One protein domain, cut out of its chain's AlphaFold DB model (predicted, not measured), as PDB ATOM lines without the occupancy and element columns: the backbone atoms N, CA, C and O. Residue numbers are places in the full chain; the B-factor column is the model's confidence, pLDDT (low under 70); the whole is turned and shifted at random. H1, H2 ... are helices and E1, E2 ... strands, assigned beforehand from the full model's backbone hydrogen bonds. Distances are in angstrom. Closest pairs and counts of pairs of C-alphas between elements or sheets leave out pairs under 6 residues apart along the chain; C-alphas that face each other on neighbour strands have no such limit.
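Overview. This is residues 4 to 85 of the 86 residues of the protein "Antitoxin" of Desulfurellales bacterium (UniProt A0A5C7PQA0). A five-stranded antiparallel sheet, strongly twisted and curled like part of a barrel, wraps round helix H2 on one face, while helix H1 packs on the other face, over E1 and E3. The hairpin of E1 and E2 runs out along the longest axis to its turn at Lys 17, H1 lies toward the other end, and H2 lies near the middle of the length, beside the end of E2 at Gly 25. The printed part has 82 residues, with five named strands and two named helices in the order E1 E2 H1 E3 E4 E5 H2; across the sheet the strands run E2 E1 E3 E4 E5. The class is mixed, helices and strands, and the whole is compact, with a radius of gyration of the C-alphas of 12.6 A and spans of 41 by 29 by 22 A.

Arrangement. Start at strand E1, residues 4 to 15, whose pairing is staggered. Its residues 9 to 15 pair with E2, residues 19 to 25, an antiparallel hairpin where N 11 and O 23 are 2.8 A apart, within hydrogen-bond range. Its residues 4 to 8 pair with E3, residues 51 to 56, antiparallel, with N 8 and O 51 at 2.8 A. From E3 a meander, each strand the antiparallel neighbour of the one before, goes on through E4, residues 59 to 65, with N 52 and O 64 at 2.8 A, to E5, residues 68 to 71, with N 65 and O 68 at 2.8 A. Look next at H1, residues 34 to 45: it is on the sheet at a height of 8.6 A, over E1 and E3, and runs along the strands, at 22 degrees to E1 on the local plane. Its closest C-alphas to E1 are those of Arg 34 and Tyr 5, 5.7 A apart. E2, H1 and E3 form a split strand-helix-strand unit, two strands running the same way with E1 between them, and its crossover is right-handed. H2, residues 74 to 84, is on the opposite face, which gives three layers, helices on both faces of the sheet, and the sheet curls round H2. H2 touches E4, where the C-alphas of Met 77 and Leu 60 come closest at 5.9 A, and E2, where those of Ile 84 and Gly 25 come closest at 6.1 A. H1 and H2 are apart. In H1 and H2 every O i to N i+4 pair is within hydrogen-bond range.

Along the chain. Find C-alpha 4 at (-59.857, 14.766, 108.298); from there E1 runs 34.3 A to C-alpha 15 at (-61.239, -19.188, 103.285). E2 comes back over 19.4 A, H1 covers 16.3 A, E3 16.0 A and E4 18.1 A, and the four-residue E5 follows. H2 runs 15.4 A and ends at C-alpha 84, (-54.799, 2.154, 102.484).

Size, cuts and confidence. The two C-alphas farthest apart are those of Lys 17 and Ala 32, 41.8 A. The printed part has no cut and no long link; the link from E2 to H1 is short, and the others are tight. The mean pLDDT of the printed part is 96.9, and no printed residue is under 70.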
ATOM      1  N   GLU A   4     -59.234  15.184 109.546       98.00
ATOM      2  CA  GLU A   4     -59.857  14.766 108.298       98.00
ATOM      3  C   GLU A   4     -60.626  13.466 108.526       98.00
ATOM      4  O   GLU A   4     -60.273  12.651 109.384       98.00
ATOM      5  N   TYR A   5     -61.657  13.265 107.720       98.62
ATOM      6  CA  TYR A   5     -62.479  12.068 107.711       98.62
ATOM      7  C   TYR A   5     -62.348  11.386 106.354       98.62
ATOM      8  O   TYR A   5     -62.346  12.049 105.316       98.62
ATOM      9  N   ILE A   6     -62.219  10.064 106.365       98.50
ATOM     10  CA  ILE A   6     -62.131   9.230 105.162       98.50
ATOM     11  C   ILE A   6     -63.149   8.099 105.242       98.50
ATOM     12  O   ILE A   6     -63.448   7.615 106.333       98.50
ATOM     13  N   VAL A   7     -63.662   7.656 104.097       98.56
ATOM     14  CA  VAL A   7     -64.538   6.480 104.028       98.56
ATOM     15  C   VAL A   7     -63.673   5.231 103.884       98.56
ATOM     16  O   VAL A   7     -62.852   5.137 102.973       98.56
ATOM     17  N   LEU A   8     -63.870   4.271 104.784       98.25
ATOM     18  CA  LEU A   8     -63.193   2.981 104.785       98.25
ATOM     19  C   LEU A   8     -64.198   1.875 104.477       98.25
ATOM     20  O   LEU A   8     -65.162   1.668 105.215       98.25
ATOM     21  N   CYS A   9     -63.954   1.140 103.397       96.94
ATOM     22  CA  CYS A   9     -64.802   0.028 102.979       96.94
ATOM     23  C   CYS A   9     -64.154  -1.293 103.397       96.94
ATOM     24  O   CYS A   9     -63.189  -1.732 102.771       96.94
ATOM     25  N   GLY A  10     -64.672  -1.905 104.462       94.94
ATOM     26  CA  GLY A  10     -64.228  -3.214 104.931       94.94
ATOM     27  C   GLY A  10     -64.742  -4.351 104.043       94.94
ATOM     28  O   GLY A  10     -65.889  -4.344 103.592       94.94
ATOM     29  N   GLN A  11     -63.894  -5.345 103.802       94.19
ATOM     30  CA  GLN A  11     -64.231  -6.593 103.126       94.19
ATOM     31  C   GLN A  11     -63.589  -7.759 103.873       94.19
ATOM     32  O   GLN A  11     -62.462  -7.649 104.350       94.19
ATOM     33  N   ILE A  12     -64.294  -8.885 103.950       94.69
ATOM     34  CA  ILE A  12     -63.717 -10.129 104.455       94.69
ATOM     35  C   ILE A  12     -63.023 -10.844 103.300       94.69
ATOM     36  O   ILE A  12     -63.626 -11.078 102.253       94.69
ATOM     37  N   VAL A  13     -61.762 -11.210 103.498       94.94
ATOM     38  CA  VAL A  13     -60.978 -12.023 102.565       94.94
ATOM     39  C   VAL A  13     -60.525 -13.306 103.239       94.94
ATOM     40  O   VAL A  13     -60.287 -13.335 104.445       94.94
ATOM     41  N   GLY A  14     -60.382 -14.370 102.451       94.38
ATOM     42  CA  GLY A  14     -59.852 -15.646 102.919       94.38
ATOM     43  C   GLY A  14     -60.781 -16.829 102.668       94.38
ATOM     44  O   GLY A  14     -61.625 -16.806 101.774       94.38
ATOM     45  N   SER A  15     -60.555 -17.901 103.422       95.12
ATOM     46  CA  SER A  15     -61.239 -19.188 103.285       95.12
ATOM     47  C   SER A  15     -61.056 -20.017 104.556       95.12
ATOM     48  O   SER A  15     -60.172 -19.730 105.361       95.12
ATOM     49  N   GLU A  16     -61.794 -21.119 104.696       95.31
ATOM     50  CA  GLU A  16     -61.614 -22.049 105.823       95.31
ATOM     51  C   GLU A  16     -60.175 -22.574 105.965       95.31
ATOM     52  O   GLU A  16     -59.722 -22.853 107.069       95.31
ATOM     53  N   LYS A  17     -59.428 -22.676 104.858       96.06
ATOM     54  CA  LYS A  17     -58.044 -23.176 104.871       96.06
ATOM     55  C   LYS A  17     -57.030 -22.134 105.334       96.06
ATOM     56  O   LYS A  17     -55.988 -22.499 105.867       96.06
ATOM     57  N   THR A  18     -57.297 -20.856 105.077       93.44
ATOM     58  CA  THR A  18     -56.350 -19.750 105.303       93.44
ATOM     59  C   THR A  18     -56.744 -18.858 106.477       93.44
ATOM     60  O   THR A  18     -55.979 -17.974 106.847       93.44
ATOM     61  N   GLY A  19     -57.933 -19.073 107.041       96.19
ATOM     62  CA  GLY A  19     -58.590 -18.120 107.923       96.19
ATOM     63  C   GLY A  19     -59.230 -16.972 107.143       96.19
ATOM     64  O   GLY A  19     -59.046 -16.840 105.926       96.19
ATOM     65  N   PHE A  20     -59.990 -16.157 107.871       95.06
ATOM     66  CA  PHE A  20     -60.626 -14.941 107.379       95.06
ATOM     67  C   PHE A  20     -59.959 -13.721 108.008       95.06
ATOM     68  O   PHE A  20     -59.601 -13.748 109.186       95.06
ATOM     69  N   ASP A  21     -59.820 -12.654 107.231       93.94
ATOM     70  CA  ASP A  21     -59.320 -11.366 107.699       93.94
ATOM     71  C   ASP A  21     -60.160 -10.229 107.113       93.94
ATOM     72  O   ASP A  21     -60.725 -10.359 106.025       93.94
ATOM     73  N   THR A  22     -60.213  -9.107 107.823       93.62
ATOM     74  CA  THR A  22     -60.821  -7.877 107.318       93.62
ATOM     75  C   THR A  22     -59.751  -7.029 106.643       93.62
ATOM     76  O   THR A  22     -58.733  -6.669 107.247       93.62
ATOM     77  N   VAL A  23     -59.994  -6.671 105.387       95.50
ATOM     78  CA  VAL A  23     -59.196  -5.701 104.632       95.50
ATOM     79  C   VAL A  23     -60.021  -4.454 104.376       95.50
ATOM     80  O   VAL A  23     -61.213  -4.539 104.092       95.50
ATOM     81  N   TYR A  24     -59.387  -3.296 104.490       96.56
ATOM     82  CA  TYR A  24     -60.040  -2.013 104.274       96.56
ATOM     83  C   TYR A  24     -59.545  -1.373 102.982       96.56
ATOM     84  O   TYR A  24     -58.343  -1.301 102.733       96.56
ATOM     85  N   GLY A  25     -60.490  -0.895 102.175       95.81
ATOM     86  CA  GLY A  25     -60.239  -0.049 101.013       95.81
ATOM     87  C   GLY A  25     -60.527   1.423 101.303       95.81
ATOM     88  O   GLY A  25     -61.364   1.748 102.147       95.81
ATOM     89  N   PHE A  26     -59.852   2.301 100.564       95.62
ATOM     90  CA  PHE A  26     -59.988   3.755 100.619       95.62
ATOM     91  C   PHE A  26     -59.903   4.323  99.196       95.62
ATOM     92  O   PHE A  26     -59.010   3.944  98.440       95.62
ATOM     93  N   ASP A  27     -60.816   5.223  98.828       94.50
ATOM     94  CA  ASP A  27     -60.910   5.795  97.475       94.50
ATOM     95  C   ASP A  27     -60.061   7.064  97.265       94.50
ATOM     96  O   ASP A  27     -60.057   7.637  96.176       94.50
ATOM     97  N   GLY A  28     -59.337   7.515  98.294       95.81
ATOM     98  CA  GLY A  28     -58.495   8.710  98.245       95.81
ATOM     99  C   GLY A  28     -59.182  10.004  98.696       95.81
ATOM    100  O   GLY A  28     -58.484  10.996  98.929       95.81
ATOM    101  N   LYS A  29     -60.511  10.031  98.865       97.75
ATOM    102  CA  LYS A  29     -61.238  11.261  99.216       97.75
ATOM    103  C   LYS A  29     -61.131  11.611 100.697       97.75
ATOM    104  O   LYS A  29     -61.312  10.774 101.574       97.75
ATOM    105  N   ARG A  30     -60.897  12.888 100.984       97.94
ATOM    106  CA  ARG A  30     -60.768  13.414 102.348       97.94
ATOM    107  C   ARG A  30     -61.798  14.499 102.585       97.94
ATOM    108  O   ARG A  30     -62.025  15.336 101.714       97.94
ATOM    109  N   TYR A  31     -62.370  14.491 103.777       98.06
ATOM    110  CA  TYR A  31     -63.422  15.410 104.179       98.06
ATOM    111  C   TYR A  31     -63.007  16.179 105.427       98.06
ATOM    112  O   TYR A  31     -62.430  15.606 106.351       98.06
ATOM    113  N   ALA A  32     -63.324  17.471 105.467       97.44
ATOM    114  CA  ALA A  32     -63.172  18.283 106.675       97.44
ATOM    115  C   ALA A  32     -64.353  18.092 107.645       97.44
ATOM    116  O   ALA A  32     -64.201  18.315 108.844       97.44
ATOM    117  N   ASP A  33     -65.508  17.659 107.130       97.38
ATOM    118  CA  ASP A  33     -66.719  17.373 107.895       97.38
ATOM    119  C   ASP A  33     -67.032  15.868 107.860       97.38
ATOM    120  O   ASP A  33     -67.061  15.226 106.806       97.38
ATOM    121  N   ARG A  34     -67.292  15.295 109.037       97.94
ATOM    122  CA  ARG A  34     -67.699  13.899 109.201       97.94
ATOM    123  C   ARG A  34     -69.016  13.609 108.488       97.94
ATOM    124  O   ARG A  34     -69.147  12.540 107.894       97.94
ATOM    125  N   ALA A  35     -69.980  14.525 108.547       98.25
ATOM    126  CA  ALA A  35     -71.301  14.314 107.964       98.25
ATOM    127  C   ALA A  35     -71.220  14.160 106.436       98.25
ATOM    128  O   ALA A  35     -71.945  13.354 105.849       98.25
ATOM    129  N   GLU A  36     -70.292  14.875 105.792       98.50
ATOM    130  CA  GLU A  36     -70.015  14.726 104.362       98.50
ATOM    131  C   GLU A  36     -69.401  13.363 104.037       98.50
ATOM    132  O   GLU A  36     -69.866  12.702 103.107       98.50
ATOM    133  N   ALA A  37     -68.430  12.906 104.835       98.50
ATOM    134  CA  ALA A  37     -67.839  11.577 104.676       98.50
ATOM    135  C   ALA A  37     -68.889  10.466 104.843       98.50
ATOM    136  O   ALA A  37     -68.944   9.546 104.031       98.50
ATOM    137  N   ILE A  38     -69.765  10.575 105.847       98.62
ATOM    138  CA  ILE A  38     -70.875   9.633 106.065       98.62
ATOM    139  C   ILE A  38     -71.813   9.620 104.856       98.62
ATOM    140  O   ILE A  38     -72.136   8.556 104.327       98.62
ATOM    141  N   LYS A  39     -72.225  10.798 104.380       98.50
ATOM    142  CA  LYS A  39     -73.104  10.918 103.213       98.50
ATOM    143  C   LYS A  39     -72.479  10.306 101.959       98.50
ATOM    144  O   LYS A  39     -73.211   9.722 101.163       98.50
ATOM    145  N   ASP A  40     -71.172  10.456 101.750       98.31
ATOM    146  CA  ASP A  40     -70.492   9.822 100.615       98.31
ATOM    147  C   ASP A  40     -70.343   8.311 100.805       98.31
ATOM    148  O   ASP A  40     -70.566   7.562  99.859       98.31
ATOM    149  N   GLY A  41     -70.085   7.842 102.029       98.12
ATOM    150  CA  GLY A  41     -70.043   6.415 102.350       98.12
ATOM    151  C   GLY A  41     -71.343   5.691 101.993       98.12
ATOM    152  O   GLY A  41     -71.300   4.664 101.315       98.12
ATOM    153  N   PHE A  42     -72.495   6.291 102.311       98.31
ATOM    154  CA  PHE A  42     -73.799   5.767 101.887       98.31
ATOM    155  C   PHE A  42     -73.943   5.674 100.364       98.31
ATOM    156  O   PHE A  42     -74.571   4.742  99.873       98.31
ATOM    157  N   LYS A  43     -73.362   6.604  99.599       97.50
ATOM    158  CA  LYS A  43     -73.383   6.538  98.126       97.50
ATOM    159  C   LYS A  43     -72.438   5.473  97.579       97.50
ATOM    160  O   LYS A  43     -72.747   4.867  96.564       97.50
ATOM    161  N   ILE A  44     -71.282   5.282  98.215       95.94
ATOM    162  CA  ILE A  44     -70.271   4.305  97.789       95.94
ATOM    163  C   ILE A  44     -70.753   2.875  98.052       95.94
ATOM    164  O   ILE A  44     -70.496   1.984  97.246       95.94
ATOM    165  N   ARG A  45     -71.409   2.644  99.194       95.75
ATOM    166  CA  ARG A  45     -71.790   1.298  99.650       95.75
ATOM    167  C   ARG A  45     -73.242   0.940  99.422       95.75
ATOM    168  O   ARG A  45     -73.561  -0.240  99.480       95.75
ATOM    169  N   GLU A  46     -74.096   1.940  99.218       96.25
ATOM    170  CA  GLU A  46     -75.554   1.778  99.183       96.25
ATOM    171  C   GLU A  46     -76.112   1.132 100.475       96.25
ATOM    172  O   GLU A  46     -77.230   0.626 100.503       96.25
ATOM    173  N   SER A  47     -75.333   1.178 101.565       95.38
ATOM    174  CA  SER A  47     -75.651   0.693 102.911       95.38
ATOM    175  C   SER A  47     -74.827   1.448 103.963       95.38
ATOM    176  O   SER A  47     -73.970   2.263 103.615       95.38
ATOM    177  N   ASP A  48     -75.076   1.184 105.246       95.56
ATOM    178  CA  ASP A  48     -74.289   1.677 106.385       95.56
ATOM    179  C   ASP A  48     -73.080   0.786 106.736       95.56
ATOM    180  O   ASP A  48     -72.387   1.055 107.721       95.56
ATOM    181  N   ASP A  49     -72.777  -0.228 105.915       95.19
ATOM    182  CA  ASP A  49     -71.633  -1.134 106.088       95.19
ATOM    183  C   ASP A  49     -70.323  -0.494 105.595       95.19
ATOM    184  O   ASP A  49     -69.687  -0.949 104.628       95.19
ATOM    185  N   PHE A  50     -69.927   0.588 106.259       97.44
ATOM    186  CA  PHE A  50     -68.624   1.237 106.137       97.44
ATOM    187  C   PHE A  50     -68.204   1.886 107.451       97.44
ATOM    188  O   PHE A  50     -69.013   2.161 108.339       97.44
ATOM    189  N   ASN A  51     -66.915   2.194 107.543       98.31
ATOM    190  CA  ASN A  51     -66.364   2.962 108.645       98.31
ATOM    191  C   ASN A  51     -65.917   4.345 108.186       98.31
ATOM    192  O   ASN A  51     -65.564   4.562 107.025       98.31
ATOM    193  N   ILE A  52     -65.882   5.276 109.132       98.62
ATOM    194  CA  ILE A  52     -65.214   6.559 108.982       98.62
ATOM    195  C   ILE A  52     -63.856   6.464 109.664       98.62
ATOM    196  O   ILE A  52     -63.769   6.288 110.876       98.62
ATOM    197  N   GLY A  53     -62.783   6.592 108.890       98.31
ATOM    198  CA  GLY A  53     -61.445   6.759 109.438       98.31
ATOM    199  C   GLY A  53     -61.238   8.202 109.886       98.31
ATOM    200  O   GLY A  53     -61.447   9.128 109.102       98.31
ATOM    201  N   VAL A  54     -60.806   8.408 111.130       98.44
ATOM    202  CA  VAL A  54     -60.412   9.734 111.629       98.44
ATOM    203  C   VAL A  54     -58.909   9.891 111.478       98.44
ATOM    204  O   VAL A  54     -58.139   9.172 112.118       98.44
ATOM    205  N   VAL A  55     -58.485  10.852 110.662       98.19
ATOM    206  CA  VAL A  55     -57.075  11.125 110.383       98.19
ATOM    207  C   VAL A  55     -56.660  12.430 111.054       98.19
ATOM    208  O   VAL A  55     -57.257  13.483 110.839       98.19
ATOM    209  N   LYS A  56     -55.611  12.376 111.878       97.06
ATOM    210  CA  LYS A  56     -55.032  13.545 112.555       97.06
ATOM    211  C   LYS A  56     -53.559  13.647 112.206       97.06
ATOM    212  O   LYS A  56     -52.795  12.723 112.478       97.06
ATOM    213  N   ASN A  57     -53.153  14.773 111.618       93.12
ATOM    214  CA  ASN A  57     -51.777  14.996 111.151       93.12
ATOM    215  C   ASN A  57     -51.262  13.840 110.265       93.12
ATOM    216  O   ASN A  57     -50.163  13.329 110.480       93.12
ATOM    217  N   GLY A  58     -52.098  13.376 109.331       93.12
ATOM    218  CA  GLY A  58     -51.768  12.273 108.424       93.12
ATOM    219  C   GLY A  58     -51.781  10.875 109.052       93.12
ATOM    220  O   GLY A  58     -51.443   9.924 108.368       93.12
ATOM    221  N   LYS A  59     -52.171  10.713 110.323       96.19
ATOM    222  CA  LYS A  59     -52.240   9.399 110.986       96.19
ATOM    223  C   LYS A  59     -53.680   8.986 111.244       96.19
ATOM    224  O   LYS A  59     -54.437   9.776 111.802       96.19
ATOM    225  N   LEU A  60     -54.029   7.747 110.906       98.19
ATOM    226  CA  LEU A  60     -55.303   7.147 111.304       98.19
ATOM    227  C   LEU A  60     -55.326   6.957 112.829       98.19
ATOM    228  O   LEU A  60     -54.436   6.315 113.389       98.19
ATOM    229  N   THR A  61     -56.310   7.552 113.501       98.06
ATOM    230  CA  THR A  61     -56.429   7.541 114.971       98.06
ATOM    231  C   THR A  61     -57.603   6.727 115.495       98.06
ATOM    232  O   THR A  61     -57.539   6.253 116.625       98.06
ATOM    233  N   SER A  62     -58.661   6.586 114.700       98.50
ATOM    234  CA  SER A  62     -59.803   5.736 115.023       98.50
ATOM    235  C   SER A  62     -60.508   5.285 113.753       98.50
ATOM    236  O   SER A  62     -60.396   5.934 112.703       98.50
ATOM    237  N   ILE A  63     -61.241   4.185 113.880       97.88
ATOM    238  CA  ILE A  63     -62.338   3.846 112.983       97.88
ATOM    239  C   ILE A  63     -63.645   4.013 113.742       97.88
ATOM    240  O   ILE A  63     -63.808   3.542 114.871       97.88
ATOM    241  N   ASP A  64     -64.576   4.687 113.096       98.38
ATOM    242  CA  ASP A  64     -65.872   5.009 113.654       98.38
ATOM    243  C   ASP A  64     -66.949   4.362 112.777       98.38
ATOM    244  O   ASP A  64     -66.772   4.186 111.569       98.38
ATOM    245  N   TRP A  65     -68.074   3.989 113.369       97.56
ATOM    246  CA  TRP A  65     -69.300   3.672 112.653       97.56
ATOM    247  C   TRP A  65     -70.248   4.850 112.830       97.56
ATOM    248  O   TRP A  65     -70.735   5.128 113.929       97.56
ATOM    249  N   MET A  66     -70.444   5.594 111.744       97.31
ATOM    250  CA  MET A  66     -71.104   6.897 111.767       97.31
ATOM    251  C   MET A  66     -70.415   7.843 112.767       97.31
ATOM    252  O   MET A  66     -69.276   8.257 112.552       97.31
ATOM    253  N   GLU A  67     -71.085   8.184 113.868       97.44
ATOM    254  CA  GLU A  67     -70.533   9.041 114.920       97.44
ATOM    255  C   GLU A  67     -69.887   8.271 116.078       97.44
ATOM    256  O   GLU A  67     -69.250   8.878 116.938       97.44
ATOM    257  N   GLN A  68     -70.030   6.947 116.107       97.88
ATOM    258  CA  GLN A  68     -69.613   6.114 117.228       97.88
ATOM    259  C   GLN A  68     -68.208   5.568 116.992       97.88
ATOM    260  O   GLN A  68     -67.955   4.920 115.982       97.88
ATOM    261  N   VAL A  69     -67.294   5.793 117.934       98.12
ATOM    262  CA  VAL A  69     -65.949   5.204 117.877       98.12
ATOM    263  C   VAL A  69     -66.062   3.692 118.063       98.12
ATOM    264  O   VAL A  69     -66.589   3.237 119.077       98.12
ATOM    265  N   VAL A  70     -65.563   2.925 117.094       96.94
ATOM    266  CA  VAL A  70     -65.581   1.454 117.122       96.94
ATOM    267  C   VAL A  70     -64.259   0.920 117.645       96.94
ATOM    268  O   VAL A  70     -64.250   0.055 118.517       96.94
ATOM    269  N   ASP A  71     -63.143   1.442 117.135       97.62
ATOM    270  CA  ASP A  71     -61.819   0.975 117.534       97.62
ATOM    271  C   ASP A  71     -60.766   2.090 117.444       97.62
ATOM    272  O   ASP A  71     -60.800   2.960 116.568       97.62
ATOM    273  N   THR A  72     -59.814   2.045 118.371       98.25
ATOM    274  CA  THR A  72     -58.664   2.956 118.481       98.25
ATOM    275  C   THR A  72     -57.359   2.202 118.752       98.25
ATOM    276  O   THR A  72     -56.351   2.818 119.109       98.25
ATOM    277  N   GLU A  73     -57.358   0.871 118.674       98.12
ATOM    278  CA  GLU A  73     -56.216   0.032 119.018       98.12
ATOM    279  C   GLU A  73     -55.040   0.334 118.069       98.12
ATOM    280  O   GLU A  73     -55.181   0.249 116.843       98.12
ATOM    281  N   PRO A  74     -53.861   0.720 118.594       97.50
ATOM    282  CA  PRO A  74     -52.783   1.227 117.749       97.50
ATOM    283  C   PRO A  74     -52.266   0.243 116.694       97.50
ATOM    284  O   PRO A  74     -51.859   0.683 115.613       97.50
ATOM    285  N   LYS A  75     -52.240  -1.073 116.966       97.31
ATOM    286  CA  LYS A  75     -51.773  -2.054 115.973       97.31
ATOM    287  C   LYS A  75     -52.774  -2.192 114.833       97.31
ATOM    288  O   LYS A  75     -52.342  -2.240 113.680       97.31
ATOM    289  N   LEU A  76     -54.071  -2.191 115.124       96.56
ATOM    290  CA  LEU A  76     -55.130  -2.178 114.126       96.56
ATOM    291  C   LEU A  76     -55.074  -0.902 113.286       96.56
ATOM    292  O   LEU A  76     -55.044  -1.000 112.063       96.56
ATOM    293  N   MET A  77     -54.958   0.279 113.904       98.19
ATOM    294  CA  MET A  77     -54.852   1.542 113.155       98.19
ATOM    295  C   MET A  77     -53.650   1.534 112.211       98.19
ATOM    296  O   MET A  77     -53.767   1.920 111.051       98.19
ATOM    297  N   LYS A  78     -52.503   1.020 112.673       97.75
ATOM    298  CA  LYS A  78     -51.312   0.854 111.833       97.75
ATOM    299  C   LYS A  78     -51.535  -0.153 110.700       97.75
ATOM    300  O   LYS A  78     -51.088   0.089 109.584       97.75
ATOM    301  N   LYS A  79     -52.213  -1.276 110.967       97.06
ATOM    302  CA  LYS A  79     -52.559  -2.278 109.946       97.06
ATOM    303  C   LYS A  79     -53.432  -1.658 108.854       97.06
ATOM    304  O   LYS A  79     -53.102  -1.804 107.683       97.06
ATOM    305  N   ILE A  80     -54.497  -0.956 109.236       97.75
ATOM    306  CA  ILE A  80     -55.427  -0.312 108.301       97.75
ATOM    307  C   ILE A  80     -54.712   0.787 107.511       97.75
ATOM    308  O   ILE A  80     -54.797   0.787 106.289       97.75
ATOM    309  N   ALA A  81     -53.951   1.665 108.176       97.75
ATOM    310  CA  ALA A  81     -53.169   2.715 107.515       97.75
ATOM    311  C   ALA A  81     -52.243   2.141 106.426       97.75
ATOM    312  O   ALA A  81     -52.273   2.600 105.287       97.75
ATOM    313  N   ASN A  82     -51.531   1.049 106.726       97.19
ATOM    314  CA  ASN A  82     -50.696   0.361 105.740       97.19
ATOM    315  C   ASN A  82     -51.500  -0.203 104.553       97.19
ATOM    316  O   ASN A  82     -51.014  -0.154 103.426       97.19
ATOM    317  N   GLN A  83     -52.702  -0.749 104.783       96.81
ATOM    318  CA  GLN A  83     -53.563  -1.282 103.713       96.81
ATOM    319  C   GLN A  83     -54.018  -0.184 102.742       96.81
ATOM    320  O   GLN A  83     -54.122  -0.434 101.544       96.81
ATOM    321  N   ILE A  84     -54.255   1.026 103.253       96.00
ATOM    322  CA  ILE A  84     -54.799   2.154 102.484       96.00
ATOM    323  C   ILE A  84     -53.742   3.183 102.049       96.00
ATOM    324  O   ILE A  84     -54.096   4.216 101.487       96.00
ATOM    325  N   GLY A  85     -52.455   2.914 102.300       95.25
ATOM    326  CA  GLY A  85     -51.345   3.782 101.894       95.25
ATOM    327  C   GLY A  85     -51.244   5.102 102.671       95.25
ATOM    328  O   GLY A  85     -50.852   6.115 102.090       95.25
TER     329      GLY A  85